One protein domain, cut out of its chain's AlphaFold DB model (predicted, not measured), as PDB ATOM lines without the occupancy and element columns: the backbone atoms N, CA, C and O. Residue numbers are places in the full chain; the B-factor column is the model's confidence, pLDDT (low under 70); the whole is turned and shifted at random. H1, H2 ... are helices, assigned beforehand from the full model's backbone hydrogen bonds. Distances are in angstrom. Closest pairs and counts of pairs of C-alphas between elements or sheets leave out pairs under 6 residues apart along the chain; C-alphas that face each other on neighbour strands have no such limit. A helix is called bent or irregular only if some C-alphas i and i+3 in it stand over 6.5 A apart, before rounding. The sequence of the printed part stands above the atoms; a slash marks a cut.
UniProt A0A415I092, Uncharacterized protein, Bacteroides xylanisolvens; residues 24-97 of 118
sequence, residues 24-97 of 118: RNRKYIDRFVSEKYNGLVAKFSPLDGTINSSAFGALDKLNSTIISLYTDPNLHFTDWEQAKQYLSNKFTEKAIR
ATOM      1  N   ARG A  24       4.854  28.853 -17.037       86.00
ATOM      2  CA  ARG A  24       4.699  29.568 -18.308       86.00
ATOM      3  C   ARG A  24       3.573  30.600 -18.265       86.00
ATOM      4  O   ARG A  24       3.750  31.722 -18.748       86.00
ATOM      5  N   ASN A  25       2.423  30.230 -17.703       90.62
ATOM      6  CA  ASN A  25       1.266  31.117 -17.614       90.62
ATOM      7  C   ASN A  25       1.201  31.895 -16.303       90.62
ATOM      8  O   ASN A  25       0.359  32.791 -16.198       90.62
ATOM      9  N   ARG A  26       2.080  31.594 -15.338       92.38
ATOM     10  CA  ARG A  26       2.086  32.199 -14.001       92.38
ATOM     11  C   ARG A  26       1.940  33.713 -14.058       92.38
ATOM     12  O   ARG A  26       1.004  34.247 -13.490       92.38
ATOM     13  N   LYS A  27       2.732  34.388 -14.900       94.19
ATOM     14  CA  LYS A  27       2.667  35.851 -15.089       94.19
ATOM     15  C   LYS A  27       1.282  36.381 -15.497       94.19
ATOM     16  O   LYS A  27       0.905  37.480 -15.100       94.19
ATOM     17  N   TYR A  28       0.536  35.641 -16.319       95.19
ATOM     18  CA  TYR A  28      -0.794  36.052 -16.775       95.19
ATOM     19  C   TYR A  28      -1.837  35.790 -15.687       95.19
ATOM     20  O   TYR A  28      -2.698  36.635 -15.445       95.19
ATOM     21  N   ILE A  29      -1.739  34.647 -15.007       94.19
ATOM     22  CA  ILE A  29      -2.647  34.294 -13.915       94.19
ATOM     23  C   ILE A  29      -2.420  35.245 -12.729       94.19
ATOM     24  O   ILE A  29      -3.384  35.852 -12.268       94.19
ATOM     25  N   ASP A  30      -1.167  35.473 -12.327       95.12
ATOM     26  CA  ASP A  30      -0.758  36.416 -11.277       95.12
ATOM     27  C   ASP A  30      -1.323  37.812 -11.553       95.12
ATOM     28  O   ASP A  30      -1.946  38.424 -10.682       95.12
ATOM     29  N   ARG A  31      -1.158  38.304 -12.790       96.25
ATOM     30  CA  ARG A  31      -1.692  39.602 -13.214       96.25
ATOM     31  C   ARG A  31      -3.211  39.656 -13.082       96.25
ATOM     32  O   ARG A  31      -3.738  40.590 -12.485       96.25
ATOM     33  N   PHE A  32      -3.920  38.664 -13.618       95.56
ATOM     34  CA  PHE A  32      -5.381  38.634 -13.565       95.56
ATOM     35  C   PHE A  32      -5.902  38.561 -12.128       95.56
ATOM     36  O   PHE A  32      -6.806  39.314 -11.768       95.56
ATOM     37  N   VAL A  33      -5.334  37.678 -11.303       94.62
ATOM     38  CA  VAL A  33      -5.723  37.518  -9.897       94.62
ATOM     39  C   VAL A  33      -5.461  38.818  -9.142       94.62
ATOM     40  O   VAL A  33      -6.369  39.324  -8.490       94.62
ATOM     41  N   SER A  34      -4.291  39.433  -9.317       95.81
ATOM     42  CA  SER A  34      -3.972  40.718  -8.678       95.81
ATOM     43  C   SER A  34      -4.951  41.831  -9.073       95.81
ATOM     44  O   SER A  34      -5.364  42.621  -8.228       95.81
ATOM     45  N   GLU A  35      -5.364  41.884 -10.343       95.44
ATOM     46  CA  GLU A  35      -6.289  42.909 -10.843       95.44
ATOM     47  C   GLU A  35      -7.760  42.646 -10.466       95.44
ATOM     48  O   GLU A  35      -8.538  43.593 -10.325       95.44
ATOM     49  N   LYS A  36      -8.187  41.380 -10.373       94.62
ATOM     50  CA  LYS A  36      -9.616  41.015 -10.340       94.62
ATOM     51  C   LYS A  36     -10.075  40.328  -9.062       94.62
ATOM     52  O   LYS A  36     -11.283  40.332  -8.822       94.62
ATOM     53  N   TYR A  37      -9.181  39.782  -8.238       94.75
ATOM     54  CA  TYR A  37      -9.558  38.932  -7.102       94.75
ATOM     55  C   TYR A  37     -10.541  39.612  -6.151       94.75
ATOM     56  O   TYR A  37     -11.606  39.062  -5.900       94.75
ATOM     57  N   ASN A  38     -10.263  40.842  -5.714       95.62
ATOM     58  CA  ASN A  38     -11.151  41.566  -4.798       95.62
ATOM     59  C   ASN A  38     -12.555  41.778  -5.386       95.62
ATOM     60  O   ASN A  38     -13.552  41.643  -4.681       95.62
ATOM     61  N   GLY A  39     -12.643  42.062  -6.690       94.62
ATOM     62  CA  GLY A  39     -13.923  42.194  -7.386       94.62
ATOM     63  C   GLY A  39     -14.669  40.863  -7.505       94.62
ATOM     64  O   GLY A  39     -15.890  40.829  -7.373       94.62
ATOM     65  N   LEU A  40     -13.944  39.761  -7.715       92.88
ATOM     66  CA  LEU A  40     -14.529  38.422  -7.732       92.88
ATOM     67  C   LEU A  40     -15.007  38.007  -6.335       92.88
ATOM     68  O   LEU A  40     -16.140  37.558  -6.205       92.88
ATOM     69  N   VAL A  41     -14.204  38.220  -5.289       93.19
ATOM     70  CA  VAL A  41     -14.602  37.960  -3.897       93.19
ATOM     71  C   VAL A  41     -15.859  38.751  -3.559       93.19
ATOM     72  O   VAL A  41     -16.859  38.143  -3.208       93.19
ATOM     73  N   ALA A  42     -15.878  40.069  -3.783       94.44
ATOM     74  CA  ALA A  42     -17.064  40.890  -3.524       94.44
ATOM     75  C   ALA A  42     -18.317  40.391  -4.270       94.44
ATOM     76  O   ALA A  42     -19.424  40.461  -3.741       94.44
ATOM     77  N   LYS A  43     -18.147  39.852  -5.485       91.00
ATOM     78  CA  LYS A  43     -19.237  39.277  -6.282       91.00
ATOM     79  C   LYS A  43     -19.748  37.942  -5.729       91.00
ATOM     80  O   LYS A  43     -20.946  37.687  -5.806       91.00
ATOM     81  N   PHE A  44     -18.865  37.088  -5.214       89.38
ATOM     82  CA  PHE A  44     -19.211  35.725  -4.788       89.38
ATOM     83  C   PHE A  44     -19.455  35.576  -3.284       89.38
ATOM     84  O   PHE A  44     -20.170  34.656  -2.899       89.38
ATOM     85  N   SER A  45     -18.959  36.485  -2.441       90.56
ATOM     86  CA  SER A  45     -19.201  36.474  -0.992       90.56
ATOM     87  C   SER A  45     -20.688  36.398  -0.614       90.56
ATOM     88  O   SER A  45     -21.015  35.601   0.261       90.56
ATOM     89  N   PRO A  46     -21.624  37.119  -1.274       89.62
ATOM     90  CA  PRO A  46     -23.052  36.993  -0.959       89.62
ATOM     91  C   PRO A  46     -23.643  35.609  -1.263       89.62
ATOM     92  O   PRO A  46     -24.675  35.243  -0.708       89.62
ATOM     93  N   LEU A  47     -23.013  34.842  -2.159       84.25
ATOM     94  CA  LEU A  47     -23.472  33.515  -2.581       84.25
ATOM     95  C   LEU A  47     -22.871  32.387  -1.735       84.25
ATOM     96  O   LEU A  47     -23.326  31.248  -1.826       84.25
ATOM     97  N   ASP A  48     -21.869  32.692  -0.912       81.00
ATOM     98  CA  ASP A  48     -21.089  31.690  -0.186       81.00
ATOM     99  C   ASP A  48     -21.874  30.987   0.931       81.00
ATOM    100  O   ASP A  48     -21.574  29.853   1.285       81.00
ATOM    101  N   GLY A  49     -22.963  31.599   1.412       79.62
ATOM    102  CA  GLY A  49     -23.887  30.956   2.351       79.62
ATOM    103  C   GLY A  49     -24.660  29.764   1.764       79.62
ATOM    104  O   GLY A  49     -25.336  29.053   2.503       79.62
ATOM    105  N   THR A  50     -24.584  29.533   0.447       81.88
ATOM    106  CA  THR A  50     -25.202  28.378  -0.219       81.88
ATOM    107  C   THR A  50     -24.144  27.341  -0.594       81.88
ATOM    108  O   THR A  50     -23.377  27.533  -1.536       81.88
ATOM    109  N   ILE A  51     -24.159  26.199   0.094       82.00
ATOM    110  CA  ILE A  51     -23.257  25.064  -0.160       82.00
ATOM    111  C   ILE A  51     -23.941  23.964  -0.993       82.00
ATOM    112  O   ILE A  51     -25.157  23.772  -0.915       82.00
ATOM    113  N   ASN A  52     -23.179  23.216  -1.801       79.12
ATOM    114  CA  ASN A  52     -23.695  21.995  -2.457       79.12
ATOM    115  C   ASN A  52     -23.678  20.784  -1.519       79.12
ATOM    116  O   ASN A  52     -23.128  20.801  -0.424       79.12
ATOM    117  N   SER A  53     -24.192  19.667  -2.041       75.38
ATOM    118  CA  SER A  53     -24.064  18.323  -1.474       75.38
ATOM    119  C   SER A  53     -22.624  17.856  -1.217       75.38
ATOM    120  O   SER A  53     -22.436  16.848  -0.550       75.38
ATOM    121  N   SER A  54     -21.618  18.536  -1.769       78.06
ATOM    122  CA  SER A  54     -20.195  18.256  -1.542       78.06
ATOM    123  C   SER A  54     -19.551  19.266  -0.581       78.06
ATOM    124  O   SER A  54     -18.330  19.345  -0.540       78.06
ATOM    125  N   ALA A  55     -20.358  20.035   0.160       82.31
ATOM    126  CA  ALA A  55     -19.938  21.035   1.144       82.31
ATOM    127  C   ALA A  55     -19.049  22.174   0.605       82.31
ATOM    128  O   ALA A  55     -18.349  22.815   1.376       82.31
ATOM    129  N   PHE A  56     -19.100  22.460  -0.701       83.94
ATOM    130  CA  PHE A  56     -18.396  23.603  -1.290       83.94
ATOM    131  C   PHE A  56     -19.328  24.800  -1.468       83.94
ATOM    132  O   PHE A  56     -20.401  24.654  -2.073       83.94
ATOM    133  N   GLY A  57     -18.874  25.966  -1.011       88.19
ATOM    134  CA  GLY A  57     -19.459  27.277  -1.281       88.19
ATOM    135  C   GLY A  57     -18.945  27.916  -2.576       88.19
ATOM    136  O   GLY A  57     -18.185  27.325  -3.357       88.19
ATOM    137  N   ALA A  58     -19.380  29.148  -2.826       88.38
ATOM    138  CA  ALA A  58     -18.985  29.907  -4.010       88.38
ATOM    139  C   ALA A  58     -17.511  30.346  -3.945       88.38
ATOM    140  O   ALA A  58     -16.815  30.304  -4.965       88.38
ATOM    141  N   LEU A  59     -17.013  30.719  -2.760       91.75
ATOM    142  CA  LEU A  59     -15.614  31.099  -2.561       91.75
ATOM    143  C   LEU A  59     -14.681  29.889  -2.658       91.75
ATOM    144  O   LEU A  59     -13.607  30.002  -3.253       91.75
ATOM    145  N   ASP A  60     -15.111  28.714  -2.194       90.44
ATOM    146  CA  ASP A  60     -14.338  27.481  -2.376       90.44
ATOM    147  C   ASP A  60     -14.165  27.148  -3.858       90.44
ATOM    148  O   ASP A  60     -13.066  26.819  -4.312       90.44
ATOM    149  N   LYS A  61     -15.241  27.273  -4.647       89.56
ATOM    150  CA  LYS A  61     -15.180  27.062  -6.099       89.56
ATOM    151  C   LYS A  61     -14.308  28.099  -6.790       89.56
ATOM    152  O   LYS A  61     -13.556  27.729  -7.695       89.56
ATOM    153  N   LEU A  62     -14.353  29.356  -6.358       92.25
ATOM    154  CA  LEU A  62     -13.460  30.397  -6.858       92.25
ATOM    155  C   LEU A  62     -11.993  30.049  -6.588       92.25
ATOM    156  O   LEU A  62     -11.196  30.021  -7.526       92.25
ATOM    157  N   ASN A  63     -11.645  29.719  -5.344       92.19
ATOM    158  CA  ASN A  63     -10.267  29.419  -4.953       92.19
ATOM    159  C   ASN A  63      -9.759  28.139  -5.632       92.19
ATOM    160  O   ASN A  63      -8.664  28.129  -6.193       92.19
ATOM    161  N   SER A  64     -10.584  27.091  -5.682       90.88
ATOM    162  CA  SER A  64     -10.271  25.849  -6.397       90.88
ATOM    163  C   SER A  64     -10.043  26.092  -7.892       90.88
ATOM    164  O   SER A  64      -9.097  25.557  -8.473       90.88
ATOM    165  N   THR A  65     -10.842  26.966  -8.513       92.31
ATOM    166  CA  THR A  65     -10.648  27.350  -9.918       92.31
ATOM    167  C   THR A  65      -9.328  28.092 -10.107       92.31
ATOM    168  O   THR A  65      -8.611  27.784 -11.054       92.31
ATOM    169  N   ILE A  66      -8.959  29.017  -9.211       93.44
ATOM    170  CA  ILE A  66      -7.664  29.715  -9.273       93.44
ATOM    171  C   ILE A  66      -6.508  28.717  -9.193       93.44
ATOM    172  O   ILE A  66      -5.625  28.752 -10.046       93.44
ATOM    173  N   ILE A  67      -6.544  27.794  -8.228       91.19
ATOM    174  CA  ILE A  67      -5.516  26.754  -8.080       91.19
ATOM    175  C   ILE A  67      -5.415  25.917  -9.361       91.19
ATOM    176  O   ILE A  67      -4.314  25.730  -9.873       91.19
ATOM    177  N   SER A  68      -6.551  25.515  -9.946       91.31
ATOM    178  CA  SER A  68      -6.563  24.724 -11.185       91.31
ATOM    179  C   SER A  68      -5.853  25.407 -12.355       91.31
ATOM    180  O   SER A  68      -5.283  24.726 -13.197       91.31
ATOM    181  N   LEU A  69      -5.838  26.745 -12.408       92.25
ATOM    182  CA  LEU A  69      -5.135  27.477 -13.466       92.25
ATOM    183  C   LEU A  69      -3.616  27.328 -13.341       92.25
ATOM    184  O   LEU A  69      -2.925  27.282 -14.358       92.25
ATOM    185  N   TYR A  70      -3.103  27.246 -12.112       90.94
ATOM    186  CA  TYR A  70      -1.681  27.038 -11.850       90.94
ATOM    187  C   TYR A  70      -1.265  25.579 -11.988       90.94
ATOM    188  O   TYR A  70      -0.085  25.327 -12.183       90.94
ATOM    189  N   THR A  71      -2.186  24.624 -11.895       90.12
ATOM    190  CA  THR A  71      -1.853  23.193 -11.921       90.12
ATOM    191  C   THR A  71      -2.277  22.486 -13.209       90.12
ATOM    192  O   THR A  71      -2.058  21.286 -13.330       90.12
ATOM    193  N   ASP A  72      -2.906  23.183 -14.162       89.38
ATOM    194  CA  ASP A  72      -3.313  22.609 -15.449       89.38
ATOM    195  C   ASP A  72      -2.124  22.571 -16.430       89.38
ATOM    196  O   ASP A  72      -1.673  23.634 -16.885       89.38
ATOM    197  N   PRO A  73      -1.616  21.372 -16.789       85.25
ATOM    198  CA  PRO A  73      -0.485  21.231 -17.698       85.25
ATOM    199  C   PRO A  73      -0.851  21.526 -19.158       85.25
ATOM    200  O   PRO A  73       0.045  21.808 -19.948       85.25
ATOM    201  N   ASN A  74      -2.136  21.481 -19.523       88.50
ATOM    202  CA  ASN A  74      -2.602  21.695 -20.897       88.50
ATOM    203  C   ASN A  74      -2.964  23.159 -21.170       88.50
ATOM    204  O   ASN A  74      -3.171  23.557 -22.319       88.50
ATOM    205  N   LEU A  75      -3.065  23.976 -20.120       89.94
ATOM    206  CA  LEU A  75      -3.367  25.389 -20.259       89.94
ATOM    207  C   LEU A  75      -2.135  26.122 -20.783       89.94
ATOM    208  O   LEU A  75      -1.108  26.192 -20.106       89.94
ATOM    209  N   HIS A  76      -2.235  26.741 -21.956       89.75
ATOM    210  CA  HIS A  76      -1.157  27.518 -22.566       89.75
ATOM    211  C   HIS A  76      -1.715  28.782 -23.219       89.75
ATOM    212  O   HIS A  76      -2.575  28.695 -24.093       89.75
ATOM    213  N   PHE A  77      -1.200  29.947 -22.817       92.94
ATOM    214  CA  PHE A  77      -1.539  31.225 -23.439       92.94
ATOM    215  C   PHE A  77      -0.403  31.715 -24.342       92.94
ATOM    216  O   PHE A  77       0.776  31.620 -23.988       92.94
ATOM    217  N   THR A  78      -0.757  32.254 -25.506       91.12
ATOM    218  CA  THR A  78       0.173  32.890 -26.449       91.12
ATOM    219  C   THR A  78       0.458  34.335 -26.063       91.12
ATOM    220  O   THR A  78       1.586  34.804 -26.207       91.12
ATOM    221  N   ASP A  79      -0.545  35.029 -25.529       94.62
ATOM    222  CA  ASP A  79      -0.490  36.443 -25.180       94.62
ATOM    223  C   ASP A  79      -1.491  36.801 -24.070       94.62
ATOM    224  O   ASP A  79      -2.267  35.974 -23.582       94.62
ATOM    225  N   TRP A  80      -1.433  38.061 -23.634       94.69
ATOM    226  CA  TRP A  80      -2.276  38.552 -22.552       94.69
ATOM    227  C   TRP A  80      -3.753  38.670 -22.931       94.69
ATOM    228  O   TRP A  80      -4.598  38.413 -22.078       94.69
ATOM    229  N   GLU A  81      -4.090  39.043 -24.165       95.56
ATOM    230  CA  GLU A  81      -5.495  39.218 -24.548       95.56
ATOM    231  C   GLU A  81      -6.210  37.865 -24.595       95.56
ATOM    232  O   GLU A  81      -7.309  37.732 -24.043       95.56
ATOM    233  N   GLN A  82      -5.542  36.832 -25.116       95.12
ATOM    234  CA  GLN A  82      -6.030  35.457 -25.051       95.12
ATOM    235  C   GLN A  82      -6.236  35.006 -23.596       95.12
ATOM    236  O   GLN A  82      -7.300  34.480 -23.249       95.12
ATOM    237  N   ALA A  83      -5.245  35.240 -22.728       94.62
ATOM    238  CA  ALA A  83      -5.341  34.884 -21.315       94.62
ATOM    239  C   ALA A  83      -6.507  35.612 -20.631       94.62
ATOM    240  O   ALA A  83      -7.342  34.989 -19.977       94.62
ATOM    241  N   LYS A  84      -6.618  36.926 -20.824       94.69
ATOM    242  CA  LYS A  84      -7.666  37.766 -20.238       94.69
ATOM    243  C   LYS A  84      -9.061  37.325 -20.670       94.69
ATOM    244  O   LYS A  84      -9.957  37.262 -19.823       94.69
ATOM    245  N   GLN A  85      -9.253  37.002 -21.949       94.25
ATOM    246  CA  GLN A  85     -10.530  36.503 -22.455       94.25
ATOM    247  C   GLN A  85     -10.884  35.151 -21.822       94.25
ATOM    248  O   GLN A  85     -11.988  34.987 -21.295       94.25
ATOM    249  N   TYR A  86      -9.940  34.204 -21.808       94.31
ATOM    250  CA  TYR A  86     -10.140  32.888 -21.197       94.31
ATOM    251  C   TYR A  86     -10.483  32.996 -19.703       94.31
ATOM    252  O   TYR A  86     -11.477  32.429 -19.246       94.31
ATOM    253  N   LEU A  87      -9.693  33.763 -18.947       93.25
ATOM    254  CA  LEU A  87      -9.850  33.925 -17.502       93.25
ATOM    255  C   LEU A  87     -11.177  34.611 -17.161       93.25
ATOM    256  O   LEU A  87     -11.912  34.131 -16.301       93.25
ATOM    257  N   SER A  88     -11.553  35.664 -17.891       91.19
ATOM    258  CA  SER A  88     -12.837  36.351 -17.680       91.19
ATOM    259  C   SER A  88     -14.040  35.422 -17.890       91.19
ATOM    260  O   SER A  88     -15.017  35.501 -17.146       91.19
ATOM    261  N   ASN A  89     -13.952  34.496 -18.849       90.88
ATOM    262  CA  ASN A  89     -14.997  33.499 -19.097       90.88
ATOM    263  C   ASN A  89     -15.042  32.404 -18.013       90.88
ATOM    264  O   ASN A  89     -16.116  31.869 -17.719       90.88
ATOM    265  N   LYS A  90     -13.897  32.088 -17.391       90.00
ATOM    266  CA  LYS A  90     -13.773  31.058 -16.346       90.00
ATOM    267  C   LYS A  90     -14.424  31.476 -15.017       90.00
ATOM    268  O   LYS A  90     -14.952  30.621 -14.317       90.00
ATOM    269  N   PHE A  91     -14.452  32.775 -14.701       87.81
ATOM    270  CA  PHE A  91     -15.003  33.320 -13.445       87.81
ATOM    271  C   PHE A  91     -16.389  33.971 -13.605       87.81
ATOM    272  O   PHE A  91     -16.714  34.982 -12.975       87.81
ATOM    273  N   THR A  92     -17.236  33.399 -14.461       84.38
ATOM    274  CA  THR A  92     -18.635  33.827 -14.588       84.38
ATOM    275  C   THR A  92     -19.495  33.244 -13.470       84.38
ATOM    276  O   THR A  92     -19.188  32.197 -12.905       84.38
ATOM    277  N   GLU A  93     -20.623  33.895 -13.170       74.81
ATOM    278  CA  GLU A  93     -21.553  33.400 -12.151       74.81
ATOM    279  C   GLU A  93     -22.041  31.989 -12.483       74.81
ATOM    280  O   GLU A  93     -22.046  31.129 -11.620       74.81
ATOM    281  N   LYS A  94     -22.330  31.702 -13.758       76.25
ATOM    282  CA  LYS A  94     -22.713  30.362 -14.215       76.25
ATOM    283  C   LYS A  94     -21.625  29.304 -13.976       76.25
ATOM    284  O   LYS A  94     -21.970  28.162 -13.701       76.25
ATOM    285  N   ALA A  95     -20.349  29.668 -14.108       73.19
ATOM    286  CA  ALA A  95     -19.225  28.745 -13.947       73.19
ATOM    287  C   ALA A  95     -18.884  28.473 -12.474       73.19
ATOM    288  O   ALA A  95     -18.508  27.355 -12.130       73.19
ATOM    289  N   ILE A  96     -19.035  29.480 -11.608       74.94
ATOM    290  CA  ILE A  96     -18.749  29.374 -10.168       74.94
ATOM    291  C   ILE A  96     -19.981  28.926  -9.373       74.94
ATOM    292  O   ILE A  96     -19.847  28.402  -8.267       74.94
ATOM    293  N   ARG A  97     -21.190  29.095  -9.927       68.00
ATOM    294  CA  ARG A  97     -22.432  28.715  -9.258       68.00
ATOM    295  C   ARG A  97     -22.396  27.246  -8.889       68.00
ATOM    296  O   ARG A  97     -22.247  26.349  -9.716       68.00
TER     297      ARG A  97
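Overview. This is residues 24 to 97 of the 118 residues of an uncharacterized protein of Bacteroides xylanisolvens (UniProt A0A415I092). The bent helix H1 makes a wide V, and H2 runs back across its open side from one arm's end to the other's, so that H1a, H1b and H2 form a flat triangle. H3 packs on H1a over one face of this triangle, and the short H4 follows it at the first residues of H2. The printed part has 74 residues with four named helices, H1 to H4 in order along the chain, and no named strand; the class is all helix. The whole is compact, with a radius of gyration of the C-alphas of 12.7 A, and elongated in outline, spanning 37 by 23 by 17 A.

Arrangement. H1, residues 24 to 47, was assigned by its hydrogen bonds as one helix but is bent: C-alphas 35 and 38 are 7.9 A apart. Its arms H1a, residues 24 to 35, and H1b, residues 38 to 47, are about perpendicular, only just, at 72 degrees. Both arms are irregular, with C-alphas 24 and 27 7.3 A apart and C-alphas 43 and 46 6.9 A apart. H2, residues 58 to 71, touches H1b with residues 58 to 59 alone; the closest C-alphas, of Phe 44 and Ala 58, are 5.9 A apart. H1b and H2 form a helical hairpin, opposite ways at a steep tilt of 44 degrees. H2 touches H1a with residues 69 to 70 alone, closest at the C-alphas of Arg 26 and Tyr 70, 6.7 A, a shallow tilt of 28 degrees, opposite ways. H3, residues 80 to 90, touches residues 28 to 32 of H1a alone, closest at the C-alphas of Tyr 28 and Trp 80, 6.5 A, a steep tilt of 66 degrees, the same way. The helix packing is mostly crossed, only just: 1 of these 3 touching pairs is at a shallow tilt. H2 and H3 are near each other, with 6 pairs of C-alphas within 10 A. H4, residues 93 to 96, only just touches residues 58 to 62 of H2, with 3 pairs of C-alphas within 8 A; the closest, of Lys 61 and Ile 96, are 5.9 A apart. H1b and H4 are near each other, H3 and H4 meet only through their link, and H1b and H3 are apart, as are H1a and H4. Every O i to N i+4 pair is within hydrogen-bond range in H3, against 7 of 8 in H1a, 4 of 6 in H1b and 9 of 10 in H2; H4 is too short for such a pair.

Along the chain. H1a measures 18.8 A from C-alpha 24 at (4.699, 29.568, -18.308) to C-alpha 35, and H1b 14.9 A. H2 measures 20.0 A and begins at C-alpha 58 at (-18.985, 29.907, -4.010). H3 measures 15.1 A, and the four residues of H4 end at C-alpha 96 at (-18.749, 29.374, -10.168).

Size, cuts and confidence. The two C-alphas farthest apart, of Ser 53 and Asp 79, are 38.0 A apart. The printed part has no cut. The link from H3 to H4 is tight, those from H1 to H2 and from H2 to H3 are short, and no link is long. The mean pLDDT of the printed part is 89.3, that of H4 is 75, and residue 97 is under 70.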